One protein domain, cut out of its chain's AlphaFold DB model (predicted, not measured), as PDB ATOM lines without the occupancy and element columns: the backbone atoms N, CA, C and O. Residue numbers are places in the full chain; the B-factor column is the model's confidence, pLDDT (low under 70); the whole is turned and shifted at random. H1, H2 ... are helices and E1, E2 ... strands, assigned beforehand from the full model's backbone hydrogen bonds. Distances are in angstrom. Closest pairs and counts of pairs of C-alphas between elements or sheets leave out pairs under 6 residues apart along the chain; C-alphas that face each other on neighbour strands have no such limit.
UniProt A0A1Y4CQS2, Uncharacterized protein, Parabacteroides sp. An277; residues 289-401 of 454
ATOM      1  N   GLU A 289     -49.015  14.273  10.826       94.56
ATOM      2  CA  GLU A 289     -48.207  13.983   9.639       94.56
ATOM      3  C   GLU A 289     -47.246  12.811   9.889       94.56
ATOM      4  O   GLU A 289     -47.207  11.866   9.099       94.56
ATOM      5  N   ALA A 290     -46.542  12.820  11.026       95.88
ATOM      6  CA  ALA A 290     -45.633  11.744  11.414       95.88
ATOM      7  C   ALA A 290     -46.389  10.437  11.696       95.88
ATOM      8  O   ALA A 290     -45.980   9.379  11.221       95.88
ATOM      9  N   ILE A 291     -47.526  10.510  12.400       96.38
ATOM     10  CA  ILE A 291     -48.396   9.356  12.682       96.38
ATOM     11  C   ILE A 291     -48.855   8.701  11.375       96.38
ATOM     12  O   ILE A 291     -48.685   7.497  11.190       96.38
ATOM     13  N   ASN A 292     -49.398   9.483  10.441       95.00
ATOM     14  CA  ASN A 292     -49.915   8.959   9.178       95.00
ATOM     15  C   ASN A 292     -48.798   8.380   8.295       95.00
ATOM     16  O   ASN A 292     -48.976   7.319   7.694       95.00
ATOM     17  N   ALA A 293     -47.632   9.034   8.247       94.75
ATOM     18  CA  ALA A 293     -46.467   8.528   7.523       94.75
ATOM     19  C   ALA A 293     -45.962   7.196   8.107       94.75
ATOM     20  O   ALA A 293     -45.665   6.256   7.361       94.75
ATOM     21  N   PHE A 294     -45.919   7.092   9.437       96.44
ATOM     22  CA  PHE A 294     -45.528   5.879  10.148       96.44
ATOM     23  C   PHE A 294     -46.497   4.725   9.865       96.44
ATOM     24  O   PHE A 294     -46.066   3.640   9.465       96.44
ATOM     25  N   ILE A 295     -47.809   4.976   9.963       96.69
ATOM     26  CA  ILE A 295     -48.851   3.989   9.650       96.69
ATOM     27  C   ILE A 295     -48.732   3.503   8.203       96.69
ATOM     28  O   ILE A 295     -48.704   2.296   7.957       96.69
ATOM     29  N   GLY A 296     -48.608   4.419   7.238       95.44
ATOM     30  CA  GLY A 296     -48.497   4.070   5.819       95.44
ATOM     31  C   GLY A 296     -47.257   3.230   5.489       95.44
ATOM     32  O   GLY A 296     -47.325   2.318   4.650       95.44
ATOM     33  N   THR A 297     -46.143   3.502   6.172       95.50
ATOM     34  CA  THR A 297     -44.871   2.792   5.990       95.50
ATOM     35  C   THR A 297     -44.942   1.379   6.561       95.50
ATOM     36  O   THR A 297     -44.757   0.414   5.820       95.50
ATOM     37  N   TYR A 298     -45.273   1.246   7.847       96.69
ATOM     38  CA  TYR A 298     -45.067   0.002   8.595       96.69
ATOM     39  C   TYR A 298     -46.297  -0.902   8.694       96.69
ATOM     40  O   TYR A 298     -46.148  -2.104   8.902       96.69
ATOM     41  N   PHE A 299     -47.503  -0.363   8.497       95.25
ATOM     42  CA  PHE A 299     -48.750  -1.122   8.657       95.25
ATOM     43  C   PHE A 299     -49.628  -1.105   7.402       95.25
ATOM     44  O   PHE A 299     -50.310  -2.081   7.116       95.25
ATOM     45  N   GLY A 300     -49.599  -0.024   6.614       89.81
ATOM     46  CA  GLY A 300     -50.397   0.101   5.389       89.81
ATOM     47  C   GLY A 300     -51.910   0.176   5.628       89.81
ATOM     48  O   GLY A 300     -52.682  -0.167   4.737       89.81
ATOM     49  N   ILE A 301     -52.329   0.608   6.817       84.94
ATOM     50  CA  ILE A 301     -53.735   0.682   7.225       84.94
ATOM     51  C   ILE A 301     -54.318   2.042   6.833       84.94
ATOM     52  O   ILE A 301     -53.702   3.076   7.072       84.94
ATOM     53  N   ALA A 302     -55.513   2.034   6.238       78.06
ATOM     54  CA  ALA A 302     -56.238   3.246   5.836       78.06
ATOM     55  C   ALA A 302     -57.266   3.730   6.881       78.06
ATOM     56  O   ALA A 302     -57.864   4.790   6.713       78.06
ATOM     57  N   SER A 303     -57.495   2.948   7.935       78.69
ATOM     58  CA  SER A 303     -58.454   3.246   8.999       78.69
ATOM     59  C   SER A 303     -57.942   4.309   9.973       78.69
ATOM     60  O   SER A 303     -56.740   4.427  10.213       78.69
ATOM     61  N   THR A 304     -58.871   5.051  10.581       85.25
ATOM     62  CA  THR A 304     -58.560   6.055  11.603       85.25
ATOM     63  C   THR A 304     -58.070   5.378  12.888       85.25
ATOM     64  O   THR A 304     -58.788   4.538  13.430       85.25
ATOM     65  N   PRO A 305     -56.872   5.720  13.392       92.56
ATOM     66  CA  PRO A 305     -56.372   5.162  14.640       92.56
ATOM     67  C   PRO A 305     -56.983   5.867  15.860       92.56
ATOM     68  O   PRO A 305     -57.325   7.051  15.786       92.56
ATOM     69  N   ARG A 306     -57.028   5.185  17.012       92.31
ATOM     70  CA  ARG A 306     -57.278   5.838  18.308       92.31
ATOM     71  C   ARG A 306     -55.974   6.453  18.806       92.31
ATOM     72  O   ARG A 306     -54.935   5.797  18.787       92.31
ATOM     73  N   LYS A 307     -56.017   7.709  19.244       92.19
ATOM     74  CA  LYS A 307     -54.857   8.426  19.783       92.19
ATOM     75  C   LYS A 307     -55.135   8.776  21.235       92.19
ATOM     76  O   LYS A 307     -56.190   9.326  21.535       92.19
ATOM     77  N   THR A 308     -54.184   8.480  22.103       87.44
ATOM     78  CA  THR A 308     -54.297   8.717  23.541       87.44
ATOM     79  C   THR A 308     -53.029   9.394  24.026       87.44
ATOM     80  O   THR A 308     -51.926   9.015  23.626       87.44
ATOM     81  N   VAL A 309     -53.168  10.394  24.890       84.69
ATOM     82  CA  VAL A 309     -52.025  11.029  25.546       84.69
ATOM     83  C   VAL A 309     -51.532  10.130  26.677       84.69
ATOM     84  O   VAL A 309     -52.317   9.547  27.419       84.69
ATOM     85  N   LEU A 310     -50.216   9.982  26.785       80.69
ATOM     86  CA  LEU A 310     -49.549   9.286  27.876       80.69
ATOM     87  C   LEU A 310     -48.925  10.336  28.796       80.69
ATOM     88  O   LEU A 310     -47.985  11.030  28.406       80.69
ATOM     89  N   TYR A 311     -49.439  10.439  30.018       66.56
ATOM     90  CA  TYR A 311     -48.941  11.378  31.017       66.56
ATOM     91  C   TYR A 311     -47.832  10.723  31.847       66.56
ATOM     92  O   TYR A 311     -48.097  10.001  32.803       66.56
ATOM     93  N   SER A 312     -46.572  10.935  31.458       58.62
ATOM     94  CA  SER A 312     -45.399  10.383  32.157       58.62
ATOM     95  C   SER A 312     -44.257  11.403  32.258       58.62
ATOM     96  O   SER A 312     -43.143  11.149  31.798       58.62
ATOM     97  N   GLY A 313     -44.543  12.607  32.767       57.38
ATOM     98  CA  GLY A 313     -43.573  13.712  32.924       57.38
ATOM     99  C   GLY A 313     -43.108  14.378  31.618       57.38
ATOM    100  O   GLY A 313     -42.646  15.513  31.632       57.38
ATOM    101  N   THR A 314     -43.273  13.707  30.478       68.81
ATOM    102  CA  THR A 314     -43.136  14.243  29.116       68.81
ATOM    103  C   THR A 314     -44.386  13.880  28.323       68.81
ATOM    104  O   THR A 314     -44.962  12.809  28.542       68.81
ATOM    105  N   ARG A 315     -44.833  14.764  27.418       77.69
ATOM    106  CA  ARG A 315     -45.994  14.473  26.575       77.69
ATOM    107  C   ARG A 315     -45.601  13.447  25.514       77.69
ATOM    108  O   ARG A 315     -44.842  13.736  24.592       77.69
ATOM    109  N   ASN A 316     -46.144  12.248  25.661       88.69
ATOM    110  CA  ASN A 316     -46.034  11.175  24.684       88.69
ATOM    111  C   ASN A 316     -47.432  10.746  24.248       88.69
ATOM    112  O   ASN A 316     -48.425  11.019  24.921       88.69
ATOM    113  N   PHE A 317     -47.514  10.040  23.132       91.69
ATOM    114  CA  PHE A 317     -48.773   9.560  22.584       91.69
ATOM    115  C   PHE A 317     -48.720   8.057  22.401       91.69
ATOM    116  O   PHE A 317     -47.696   7.523  21.981       91.69
ATOM    117  N   ARG A 318     -49.835   7.383  22.679       94.56
ATOM    118  CA  ARG A 318     -50.128   6.037  22.193       94.56
ATOM    119  C   ARG A 318     -51.057   6.160  20.996       94.56
ATOM    120  O   ARG A 318     -52.052   6.878  21.056       94.56
ATOM    121  N   VAL A 319     -50.742   5.438  19.934       96.19
ATOM    122  CA  VAL A 319     -51.591   5.306  18.756       96.19
ATOM    123  C   VAL A 319     -51.952   3.839  18.615       96.19
ATOM    124  O   VAL A 319     -51.067   3.007  18.436       96.19
ATOM    125  N   SER A 320     -53.243   3.540  18.709       96.25
ATOM    126  CA  SER A 320     -53.796   2.193  18.614       96.25
ATOM    127  C   SER A 320     -54.440   1.978  17.252       96.25
ATOM    128  O   SER A 320     -55.254   2.784  16.792       96.25
ATOM    129  N   LEU A 321     -54.057   0.883  16.602       96.19
ATOM    130  CA  LEU A 321     -54.455   0.528  15.246       96.19
ATOM    131  C   LEU A 321     -55.488  -0.603  15.253       96.19
ATOM    132  O   LEU A 321     -55.418  -1.495  16.095       96.19
ATOM    133  N   PRO A 322     -56.418  -0.640  14.285       93.56
ATOM    134  CA  PRO A 322     -57.484  -1.644  14.255       93.56
ATOM    135  C   PRO A 322     -57.004  -3.065  13.925       93.56
ATOM    136  O   PRO A 322     -57.796  -3.994  13.947       93.56
ATOM    137  N   ASN A 323     -55.715  -3.255  13.632       93.38
ATOM    138  CA  ASN A 323     -55.094  -4.575  13.494       93.38
ATOM    139  C   ASN A 323     -54.456  -5.082  14.806       93.38
ATOM    140  O   ASN A 323     -53.696  -6.044  14.775       93.38
ATOM    141  N   GLY A 324     -54.700  -4.408  15.935       94.06
ATOM    142  CA  GLY A 324     -54.235  -4.823  17.263       94.06
ATOM    143  C   GLY A 324     -52.889  -4.234  17.678       94.06
ATOM    144  O   GLY A 324     -52.566  -4.244  18.865       94.06
ATOM    145  N   PHE A 325     -52.136  -3.646  16.745       97.00
ATOM    146  CA  PHE A 325     -50.875  -2.986  17.069       97.00
ATOM    147  C   PHE A 325     -51.095  -1.633  17.741       97.00
ATOM    148  O   PHE A 325     -51.959  -0.850  17.343       97.00
ATOM    149  N   ASP A 326     -50.224  -1.326  18.690       97.56
ATOM    150  CA  ASP A 326     -50.042  -0.003  19.255       97.56
ATOM    151  C   ASP A 326     -48.622   0.491  18.967       97.56
ATOM    152  O   ASP A 326     -47.666  -0.282  18.891       97.56
ATOM    153  N   PHE A 327     -48.447   1.803  18.862       97.56
ATOM    154  CA  PHE A 327     -47.123   2.412  18.911       97.56
ATOM    155  C   PHE A 327     -47.118   3.670  19.765       97.56
ATOM    156  O   PHE A 327     -48.151   4.308  19.974       97.56
ATOM    157  N   LYS A 328     -45.940   4.006  20.291       96.75
ATOM    158  CA  LYS A 328     -45.721   5.177  21.134       96.75
ATOM    159  C   LYS A 328     -44.728   6.127  20.489       96.75
ATOM    160  O   LYS A 328     -43.723   5.681  19.931       96.75
ATOM    161  N   LEU A 329     -45.006   7.420  20.592       95.31
ATOM    162  CA  LEU A 329     -44.190   8.490  20.026       95.31
ATOM    163  C   LEU A 329     -44.171   9.735  20.917       95.31
ATOM    164  O   LEU A 329     -45.074   9.928  21.732       95.31
ATOM    165  N   ASN A 330     -43.150  10.569  20.751       92.06
ATOM    166  CA  ASN A 330     -43.044  11.866  21.420       92.06
ATOM    167  C   ASN A 330     -43.750  12.991  20.628       92.06
ATOM    168  O   ASN A 330     -44.281  12.767  19.536       92.06
ATOM    169  N   GLU A 331     -43.727  14.221  21.156       88.06
ATOM    170  CA  GLU A 331     -44.265  15.419  20.482       88.06
ATOM    171  C   GLU A 331     -43.658  15.704  19.104       88.06
ATOM    172  O   GLU A 331     -44.349  16.220  18.225       88.06
ATOM    173  N   ALA A 332     -42.393  15.335  18.882       91.75
ATOM    174  CA  ALA A 332     -41.717  15.520  17.601       91.75
ATOM    175  C   ALA A 332     -42.145  14.495  16.533       91.75
ATOM    176  O   ALA A 332     -41.702  14.584  15.387       91.75
ATOM    177  N   GLY A 333     -43.010  13.533  16.873       94.06
ATOM    178  CA  GLY A 333     -43.412  12.467  15.958       94.06
ATOM    179  C   GLY A 333     -42.445  11.285  15.926       94.06
ATOM    180  O   GLY A 333     -42.590  10.399  15.083       94.06
ATOM    181  N   GLU A 334     -41.457  11.247  16.820       94.75
ATOM    182  CA  GLU A 334     -40.460  10.184  16.867       94.75
ATOM    183  C   GLU A 334     -40.999   9.014  17.683       94.75
ATOM    184  O   GLU A 334     -41.324   9.146  18.866       94.75
ATOM    185  N   TRP A 335     -41.101   7.849  17.048       95.69
ATOM    186  CA  TRP A 335     -41.522   6.636  17.730       95.69
ATOM    187  C   TRP A 335     -40.426   6.125  18.669       95.69
ATOM    188  O   TRP A 335     -39.234   6.167  18.350       95.69
ATOM    189  N   PHE A 336     -40.846   5.556  19.793       95.69
ATOM    190  CA  PHE A 336     -39.946   4.896  20.737       95.69
ATOM    191  C   PHE A 336     -40.418   3.507  21.167       95.69
ATOM    192  O   PHE A 336     -39.612   2.758  21.704       95.69
ATOM    193  N   ALA A 337     -41.666   3.108  20.897       97.38
ATOM    194  CA  ALA A 337     -42.108   1.729  21.114       97.38
ATOM    195  C   ALA A 337     -43.171   1.285  20.102       97.38
ATOM    196  O   ALA A 337     -43.981   2.102  19.663       97.38
ATOM    197  N   VAL A 338     -43.190  -0.006  19.777       98.25
ATOM    198  CA  VAL A 338     -44.248  -0.693  19.023       98.25
ATOM    199  C   VAL A 338     -44.597  -1.986  19.740       98.25
ATOM    200  O   VAL A 338     -43.712  -2.736  20.150       98.25
ATOM    201  N   ASP A 339     -45.889  -2.243  19.865       97.88
ATOM    202  CA  ASP A 339     -46.446  -3.406  20.531       97.88
ATOM    203  C   ASP A 339     -47.512  -4.049  19.648       97.88
ATOM    204  O   ASP A 339     -48.497  -3.409  19.297       97.88
ATOM    205  N   GLY A 340     -47.333  -5.309  19.281       97.19
ATOM    206  CA  GLY A 340     -48.347  -6.099  18.591       97.19
ATOM    207  C   GLY A 340     -49.416  -6.660  19.524       97.19
ATOM    208  O   GLY A 340     -50.348  -7.301  19.050       97.19
ATOM    209  N   ASN A 341     -49.292  -6.452  20.840       96.50
ATOM    210  CA  ASN A 341     -50.225  -6.929  21.862       96.50
ATOM    211  C   ASN A 341     -50.467  -8.453  21.837       96.50
ATOM    212  O   ASN A 341     -51.471  -8.924  22.349       96.50
ATOM    213  N   GLY A 342     -49.539  -9.233  21.276       94.06
ATOM    214  CA  GLY A 342     -49.695 -10.675  21.028       94.06
ATOM    215  C   GLY A 342     -49.495 -11.032  19.555       94.06
ATOM    216  O   GLY A 342     -49.041 -12.126  19.240       94.06
ATOM    217  N   THR A 343     -49.717 -10.079  18.650       96.06
ATOM    218  CA  THR A 343     -49.381 -10.232  17.234       96.06
ATOM    219  C   THR A 343     -47.860 -10.111  17.029       96.06
ATOM    220  O   THR A 343     -47.249  -9.173  17.557       96.06
ATOM    221  N   PRO A 344     -47.212 -11.025  16.285       96.75
ATOM    222  CA  PRO A 344     -45.775 -10.975  16.019       96.75
ATOM    223  C   PRO A 344     -45.348  -9.716  15.259       96.75
ATOM    224  O   PRO A 344     -46.016  -9.294  14.314       96.75
ATOM    225  N   LEU A 345     -44.175  -9.157  15.581       97.06
ATOM    226  CA  LEU A 345     -43.625  -8.022  14.820       97.06
ATOM    227  C   LEU A 345     -43.349  -8.377  13.349       97.06
ATOM    228  O   LEU A 345     -43.366  -7.500  12.488       97.06
ATOM    229  N   SER A 346     -43.129  -9.659  13.047       95.00
ATOM    230  CA  SER A 346     -42.953 -10.169  11.684       95.00
ATOM    231  C   SER A 346     -44.202 -10.047  10.804       95.00
ATOM    232  O   SER A 346     -44.080 -10.116   9.583       95.00
ATOM    233  N   GLU A 347     -45.382  -9.802  11.383       94.75
ATOM    234  CA  GLU A 347     -46.618  -9.543  10.631       94.75
ATOM    235  C   GLU A 347     -46.766  -8.081  10.174       94.75
ATOM    236  O   GLU A 347     -47.693  -7.743   9.433       94.75
ATOM    237  N   MET A 348     -45.856  -7.189  10.579       95.44
ATOM    238  CA  MET A 348     -45.832  -5.815  10.076       95.44
ATOM    239  C   MET A 348     -45.560  -5.796   8.563       95.44
ATOM    240  O   MET A 348     -44.755  -6.567   8.047       95.44
ATOM    241  N   LYS A 349     -46.173  -4.849   7.836       95.38
ATOM    242  CA  LYS A 349     -45.947  -4.672   6.385       95.38
ATOM    243  C   LYS A 349     -44.467  -4.450   6.072       95.38
ATOM    244  O   LYS A 349     -43.966  -4.906   5.046       95.38
ATOM    245  N   GLN A 350     -43.797  -3.695   6.933       96.06
ATOM    246  CA  GLN A 350     -42.359  -3.495   6.908       96.06
ATOM    247  C   GLN A 350     -41.849  -3.577   8.345       96.06
ATOM    248  O   GLN A 350     -42.458  -3.003   9.247       96.06
ATOM    249  N   LEU A 351     -40.730  -4.269   8.558       94.25
ATOM    250  CA  LEU A 351     -40.108  -4.342   9.875       94.25
ATOM    251  C   LEU A 351     -39.561  -2.978  10.298       94.25
ATOM    252  O   LEU A 351     -38.984  -2.229   9.506       94.25
ATOM    253  N   ILE A 352     -39.759  -2.665  11.575       94.44
ATOM    254  CA  ILE A 352     -39.326  -1.403  12.175       94.44
ATOM    255  C   ILE A 352     -37.881  -1.441  12.698       94.44
ATOM    256  O   ILE A 352     -37.247  -0.400  12.883       94.44
ATOM    257  N   ILE A 353     -37.355  -2.647  12.901       95.25
ATOM    258  CA  ILE A 353     -35.965  -2.934  13.263       95.25
ATOM    259  C   ILE A 353     -35.307  -3.796  12.183       95.25
ATOM    260  O   ILE A 353     -35.986  -4.299  11.289       95.25
ATOM    261  N   ASP A 354     -33.985  -3.958  12.265       94.69
ATOM    262  CA  ASP A 354     -33.241  -4.854  11.377       94.69
ATOM    263  C   ASP A 354     -33.767  -6.292  11.505       94.69
ATOM    264  O   ASP A 354     -33.878  -6.837  12.608       94.69
ATOM    265  N   GLU A 355     -34.085  -6.902  10.366       95.25
ATOM    266  CA  GLU A 355     -34.619  -8.259  10.286       95.25
ATOM    267  C   GLU A 355     -33.674  -9.294  10.910       95.25
ATOM    268  O   GLU A 355     -34.139 -10.231  11.556       95.25
ATOM    269  N   ASN A 356     -32.356  -9.100  10.801       95.38
ATOM    270  CA  ASN A 356     -31.379 -10.019  11.381       95.38
ATOM    271  C   ASN A 356     -31.422 -10.003  12.912       95.38
ATOM    272  O   ASN A 356     -31.247 -11.049  13.528       95.38
ATOM    273  N   ILE A 357     -31.681  -8.842  13.528       96.69
ATOM    274  CA  ILE A 357     -31.803  -8.723  14.991       96.69
ATOM    275  C   ILE A 357     -33.025  -9.514  15.464       96.69
ATOM    276  O   ILE A 357     -32.925 -10.296  16.409       96.69
ATOM    277  N   LEU A 358     -34.164  -9.338  14.786       96.94
ATOM    278  CA  LEU A 358     -35.401 -10.050  15.102       96.94
ATOM    279  C   LEU A 358     -35.224 -11.567  14.941       96.94
ATOM    280  O   LEU A 358     -35.462 -12.317  15.885       96.94
ATOM    281  N   GLN A 359     -34.736 -12.010  13.779       95.81
ATOM    282  CA  GLN A 359     -34.519 -13.432  13.494       95.81
ATOM    283  C   GLN A 359     -33.504 -14.066  14.451       95.81
ATOM    284  O   GLN A 359     -33.693 -15.207  14.872       95.81
ATOM    285  N   GLN A 360     -32.440 -13.342  14.821       95.31
ATOM    286  CA  GLN A 360     -31.466 -13.821  15.800       95.31
ATOM    287  C   GLN A 360     -32.121 -14.039  17.166       95.31
ATOM    288  O   GLN A 360     -31.935 -15.108  17.745       95.31
ATOM    289  N   ALA A 361     -32.900 -13.073  17.666       95.56
ATOM    290  CA  ALA A 361     -33.593 -13.208  18.947       95.56
ATOM    291  C   ALA A 361     -34.555 -14.407  18.946       95.56
ATOM    292  O   ALA A 361     -34.517 -15.245  19.848       95.56
ATOM    293  N   GLU A 362     -35.390 -14.523  17.914       96.88
ATOM    294  CA  GLU A 362     -36.386 -15.595  17.813       96.88
ATOM    295  C   GLU A 362     -35.734 -16.978  17.693       96.88
ATOM    296  O   GLU A 362     -36.180 -17.931  18.336       96.88
ATOM    297  N   ALA A 363     -34.635 -17.095  16.940       95.88
ATOM    298  CA  ALA A 363     -33.900 -18.348  16.794       95.88
ATOM    299  C   ALA A 363     -33.128 -18.742  18.064       95.88
ATOM    300  O   ALA A 363     -33.144 -19.911  18.451       95.88
ATOM    301  N   GLU A 364     -32.450 -17.789  18.711       95.44
ATOM    302  CA  GLU A 364     -31.649 -18.034  19.919       95.44
ATOM    303  C   GLU A 364     -32.532 -18.437  21.106       95.44
ATOM    304  O   GLU A 364     -32.195 -19.369  21.841       95.44
ATOM    305  N   TYR A 365     -33.685 -17.780  21.261       94.94
ATOM    306  CA  TYR A 365     -34.563 -17.960  22.419       94.94
ATOM    307  C   TYR A 365     -35.802 -18.819  22.151       94.94
ATOM    308  O   TYR A 365     -36.552 -19.075  23.093       94.94
ATOM    309  N   GLN A 366     -35.997 -19.296  20.915       96.44
ATOM    310  CA  GLN A 366     -37.145 -20.116  20.496       96.44
ATOM    311  C   GLN A 366     -38.483 -19.485  20.904       96.44
ATOM    312  O   GLN A 366     -39.350 -20.138  21.485       96.44
ATOM    313  N   THR A 367     -38.614 -18.190  20.632       95.75
ATOM    314  CA  THR A 367     -39.760 -17.368  21.031       95.75
ATOM    315  C   THR A 367     -40.266 -16.548  19.848       95.75
ATOM    316  O   THR A 367     -39.647 -16.533  18.785       95.75
ATOM    317  N   THR A 368     -41.375 -15.843  20.047       96.94
ATOM    318  CA  THR A 368     -41.919 -14.888  19.082       96.94
ATOM    319  C   THR A 368     -41.932 -13.502  19.697       96.94
ATOM    320  O   THR A 368     -42.497 -13.293  20.773       96.94
ATOM    321  N   ILE A 369     -41.303 -12.546  19.020       98.00
ATOM    322  CA  ILE A 369     -41.224 -11.177  19.521       98.00
ATOM    323  C   ILE A 369     -42.476 -10.416  19.092       98.00
ATOM    324  O   ILE A 369     -42.805 -10.323  17.909       98.00
ATOM    325  N   THR A 370     -43.160  -9.836  20.074       97.75
ATOM    326  CA  THR A 370     -44.402  -9.073  19.869       97.75
ATOM    327  C   THR A 370     -44.251  -7.608  20.262       97.75
ATOM    328  O   THR A 370     -45.145  -6.814  20.009       97.75
ATOM    329  N   PHE A 371     -43.121  -7.213  20.850       98.19
ATOM    330  CA  PHE A 371     -42.881  -5.849  21.311       98.19
ATOM    331  C   PHE A 371     -41.438  -5.423  21.057       98.19
ATOM    332  O   PHE A 371     -40.506  -6.212  21.230       98.19
ATOM    333  N   VAL A 372     -41.259  -4.152  20.702       98.38
ATOM    334  CA  VAL A 372     -39.956  -3.496  20.598       98.38
ATOM    335  C   VAL A 372     -40.010  -2.083  21.163       98.38
ATOM    336  O   VAL A 372     -40.910  -1.306  20.852       98.38
ATOM    337  N   GLN A 373     -38.992  -1.719  21.935       97.44
ATOM    338  CA  GLN A 373     -38.769  -0.366  22.427       97.44
ATOM    339  C   GLN A 373     -37.333   0.078  22.156       97.44
ATOM    340  O   GLN A 373     -36.384  -0.690  22.314       97.44
ATOM    341  N   LYS A 374     -37.192   1.338  21.753       96.06
ATOM    342  CA  LYS A 374     -35.917   2.041  21.677       96.06
ATOM    343  C   LYS A 374     -35.604   2.675  23.019       96.06
ATOM    344  O   LYS A 374     -36.420   3.412  23.569       96.06
ATOM    345  N   GLU A 375     -34.393   2.444  23.485       94.25
ATOM    346  CA  GLU A 375     -33.774   3.204  24.562       94.25
ATOM    347  C   GLU A 375     -32.523   3.906  24.021       94.25
ATOM    348  O   GLU A 375     -32.137   3.704  22.868       94.25
ATOM    349  N   THR A 376     -31.907   4.771  24.828       90.12
ATOM    350  CA  THR A 376     -30.830   5.676  24.392       90.12
ATOM    351  C   THR A 376     -29.688   4.968  23.654       90.12
ATOM    352  O   THR A 376     -29.147   5.519  22.698       90.12
ATOM    353  N   ASP A 377     -29.316   3.760  24.078       93.19
ATOM    354  CA  ASP A 377     -28.181   3.004  23.540       93.19
ATOM    355  C   ASP A 377     -28.471   1.507  23.325       93.19
ATOM    356  O   ASP A 377     -27.542   0.719  23.134       93.19
ATOM    357  N   GLN A 378     -29.743   1.102  23.345       96.00
ATOM    358  CA  GLN A 378     -30.148  -0.300  23.224       96.00
ATOM    359  C   GLN A 378     -31.571  -0.465  22.673       96.00
ATOM    360  O   GLN A 378     -32.373   0.474  22.664       96.00
ATOM    361  N   LEU A 379     -31.890  -1.681  22.225       97.38
ATOM    362  CA  LEU A 379     -33.259  -2.103  21.919       97.38
ATOM    363  C   LEU A 379     -33.736  -3.097  22.973       97.38
ATOM    364  O   LEU A 379     -33.003  -4.010  23.346       97.38
ATOM    365  N   VAL A 380     -34.985  -2.956  23.403       97.69
ATOM    366  CA  VAL A 380     -35.651  -3.917  24.281       97.69
ATOM    367  C   VAL A 380     -36.719  -4.632  23.471       97.69
ATOM    368  O   VAL A 380     -37.710  -4.021  23.073       97.69
ATOM    369  N   LEU A 381     -36.517  -5.924  23.223       97.94
ATOM    370  CA  LEU A 381     -37.513  -6.795  22.604       97.94
ATOM    371  C   LEU A 381     -38.246  -7.576  23.689       97.94
ATOM    372  O   LEU A 381     -37.626  -7.942  24.688       97.94
ATOM    373  N   ARG A 382     -39.538  -7.857  23.508       97.88
ATOM    374  CA  ARG A 382     -40.275  -8.749  24.415       97.88
ATOM    375  C   ARG A 382     -41.147  -9.748  23.677       97.88
ATOM    376  O   ARG A 382     -41.672  -9.460  22.597       97.88
ATOM    377  N   ASP A 383     -41.290 -10.918  24.287       96.50
ATOM    378  CA  ASP A 383     -42.212 -11.956  23.839       96.50
ATOM    379  C   ASP A 383     -43.603 -11.823  24.482       96.50
ATOM    380  O   ASP A 383     -43.878 -10.918  25.276       96.50
ATOM    381  N   GLU A 384     -44.508 -12.729  24.115       92.44
ATOM    382  CA  GLU A 384     -45.872 -12.778  24.650       92.44
ATOM    383  C   GLU A 384     -45.912 -13.014  26.171       92.44
ATOM    384  O   GLU A 384     -46.769 -12.461  26.861       92.44
ATOM    385  N   ALA A 385     -44.959 -13.777  26.718       91.94
ATOM    386  CA  ALA A 385     -44.876 -14.044  28.154       91.94
ATOM    387  C   ALA A 385     -44.374 -12.830  28.960       91.94
ATOM    388  O   ALA A 385     -44.650 -12.730  30.159       91.94
ATOM    389  N   GLY A 386     -43.683 -11.897  28.301       93.12
ATOM    390  CA  GLY A 386     -43.095 -10.701  28.899       93.12
ATOM    391  C   GLY A 386     -41.607 -10.835  29.208       93.12
ATOM    392  O   GLY A 386     -41.050  -9.951  29.863       93.12
ATOM    393  N   ASN A 387     -40.942 -11.892  28.729       96.38
ATOM    394  CA  ASN A 387     -39.486 -11.981  28.793       96.38
ATOM    395  C   ASN A 387     -38.879 -10.861  27.951       96.38
ATOM    396  O   ASN A 387     -39.335 -10.604  26.838       96.38
ATOM    397  N   ALA A 388     -37.831 -10.224  28.470       96.62
ATOM    398  CA  ALA A 388     -37.130  -9.154  27.780       96.62
ATOM    399  C   ALA A 388     -35.795  -9.637  27.207       96.62
ATOM    400  O   ALA A 388     -35.049 -10.378  27.848       96.62
ATOM    401  N   TYR A 389     -35.475  -9.161  26.008       97.06
ATOM    402  CA  TYR A 389     -34.233  -9.431  25.297       97.06
ATOM    403  C   TYR A 389     -33.606  -8.090  24.933       97.06
ATOM    404  O   TYR A 389     -34.062  -7.397  24.020       97.06
ATOM    405  N   ILE A 390     -32.594  -7.700  25.703       97.00
ATOM    406  CA  ILE A 390     -31.889  -6.432  25.526       97.00
ATOM    407  C   ILE A 390     -30.809  -6.638  24.473       97.00
ATOM    408  O   ILE A 390     -29.912  -7.457  24.665       97.00
ATOM    409  N   TYR A 391     -30.897  -5.894  23.375       97.31
ATOM    410  CA  TYR A 391     -29.910  -5.895  22.306       97.31
ATOM    411  C   TYR A 391     -29.018  -4.657  22.397       97.31
ATOM    412  O   TYR A 391     -29.491  -3.528  22.231       97.31
ATOM    413  N   LYS A 392     -27.723  -4.882  22.628       95.94
ATOM    414  CA  LYS A 392     -26.697  -3.839  22.738       95.94
ATOM    415  C   LYS A 392     -25.358  -4.354  22.221       95.94
ATOM    416  O   LYS A 392     -25.003  -5.505  22.465       95.94
ATOM    417  N   ASP A 393     -24.628  -3.520  21.482       93.56
ATOM    418  CA  ASP A 393     -23.297  -3.840  20.940       93.56
ATOM    419  C   ASP A 393     -23.227  -5.193  20.187       93.56
ATOM    420  O   ASP A 393     -22.241  -5.924  20.268       93.56
ATOM    421  N   ASN A 394     -24.283  -5.524  19.429       90.69
ATOM    422  CA  ASN A 394     -24.471  -6.798  18.710       90.69
ATOM    423  C   ASN A 394     -24.563  -8.051  19.598       90.69
ATOM    424  O   ASN A 394     -24.262  -9.159  19.154       90.69
ATOM    425  N   THR A 395     -24.982  -7.886  20.851       93.69
ATOM    426  CA  THR A 395     -25.181  -8.981  21.803       93.69
ATOM    427  C   THR A 395     -26.558  -8.908  22.446       93.69
ATOM    428  O   THR A 395     -27.109  -7.818  22.617       93.69
ATOM    429  N   PHE A 396     -27.104 -10.074  22.795       96.06
ATOM    430  CA  PHE A 396     -28.350 -10.192  23.542       96.06
ATOM    431  C   PHE A 396     -28.097 -10.516  25.012       96.06
ATOM    432  O   PHE A 396     -27.269 -11.360  25.355       96.06
ATOM    433  N   GLN A 397     -28.885  -9.882  25.875       95.31
ATOM    434  CA  GLN A 397     -29.065 -10.279  27.262       95.31
ATOM    435  C   GLN A 397     -30.541 -10.595  27.501       95.31
ATOM    436  O   GLN A 397     -31.400  -9.722  27.368       95.31
ATOM    437  N   ARG A 398     -30.833 -11.836  27.899       95.12
ATOM    438  CA  ARG A 398     -32.174 -12.236  28.336       95.12
ATOM    439  C   ARG A 398     -32.408 -11.849  29.793       95.12
ATOM    440  O   ARG A 398     -31.576 -12.123  30.657       95.12
ATOM    441  N   LEU A 399     -33.583 -11.297  30.059       94.00
ATOM    442  CA  LEU A 399     -34.141 -11.088  31.385       94.00
ATOM    443  C   LEU A 399     -35.506 -11.771  31.444       94.00
ATOM    444  O   LEU A 399     -36.378 -11.505  30.616       94.00
ATOM    445  N   GLU A 400     -35.682 -12.669  32.410       91.56
ATOM    446  CA  GLU A 400     -37.009 -13.212  32.689       91.56
ATOM    447  C   GLU A 400     -37.908 -12.086  33.190       91.56
ATOM    448  O   GLU A 400     -37.523 -11.288  34.047       91.56
ATOM    449  N   GLY A 401     -39.099 -12.011  32.614       86.00
ATOM    450  CA  GLY A 401     -40.062 -10.968  32.901       86.00
ATOM    451  C   GLY A 401     -41.469 -11.513  32.760       86.00
ATOM    452  O   GLY A 401     -41.701 -12.530  32.105       86.00
TER     453      GLY A 401
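Overview. This is residues 289 to 401 of the 454 residues of an uncharacterized protein of Parabacteroides sp. An277 (UniProt A0A1Y4CQS2). One long, strongly twisted sheet of eight strands makes a wall, with two helices over one face and no named helix on the other. H1 covers part of the half made by E1 to E4, H2 covers part of the half made by E5 to E8, and part of the long link, around residues 345 to 352, lies between the two helices. The 113 printed residues hold H1 E1 E2 E3 E4 H2 E5 E6 E7 E8 in chain order, and the sheet runs in that same order from E1 to E8, all antiparallel. The class is mixed, helices and strands. The whole is compact, with a radius of gyration of the C-alphas of 14.0 A and spans of 37 by 31 by 23 A.

Arrangement. H1, residues 289 to 298, is on the sheet at a height of 10.0 A, slantwise to the strands. A first meander, each strand the antiparallel neighbour of the one before, holds E1, residues 306 to 311, E2, residues 315 to 320, E3, residues 326 to 330, and E4, residues 335 to 339. N 308 and O 318 are 2.9 A apart between E1 and E2, N 317 and O 329 2.8 A between E2 and E3, and N 326 and O 339 2.8 A between E3 and E4, each within hydrogen-bond range. H1 lies over E3 at 39 degrees on the local plane, and only just not over E2, on which 2 of its C-alphas fall; its closest C-alphas to E2 are those of Ile 291 and Val 319, 8.0 A apart. H2, residues 355 to 365, is on the same face at a height of 9.1 A, and H1 and H2 are apart. A second meander holds E5, residues 369 to 374, E6, residues 379 to 383, E7, residues 388 to 392, and E8, residues 395 to 399. E4 of the first meander and E5 of the second are neighbour strands, antiparallel with 165 degrees between their N-to-C directions, and N 338 and O 372 are 2.8 A apart, within hydrogen-bond range. N 373 and O 380, 2.9 A, pair E5 with E6; N 381 and O 389, 3.0 A, E6 with E7; N 390 and O 397, 2.9 A, E7 with E8. H2 lies over E6, slantwise at 45 degrees on the local plane, and only just not over E7, on which 2 of its C-alphas fall; the closest C-alphas of H2 and E5 are those of Glu 362 and Ile 369, 6.8 A apart. In H1 and H2 every O i to N i+4 pair is within hydrogen-bond range.

Along the chain. H1 begins at C-alpha 289, (-48.207, 13.983, 9.639), and measures 14.4 A; H2 measures 15.5 A, E1 16.2 A and E2 16.6 A. E8 ends at C-alpha 399, (-34.141, -11.088, 31.385).

Size, cuts and confidence. The C-alphas farthest apart, of Thr 304 and Thr 395, are 38.0 A apart. The printed part has no cut, and the link E4 to H2, residues 340 to 354, is long. Mean pLDDT of the printed part is 93.1, with residues 311 to 314 under 70.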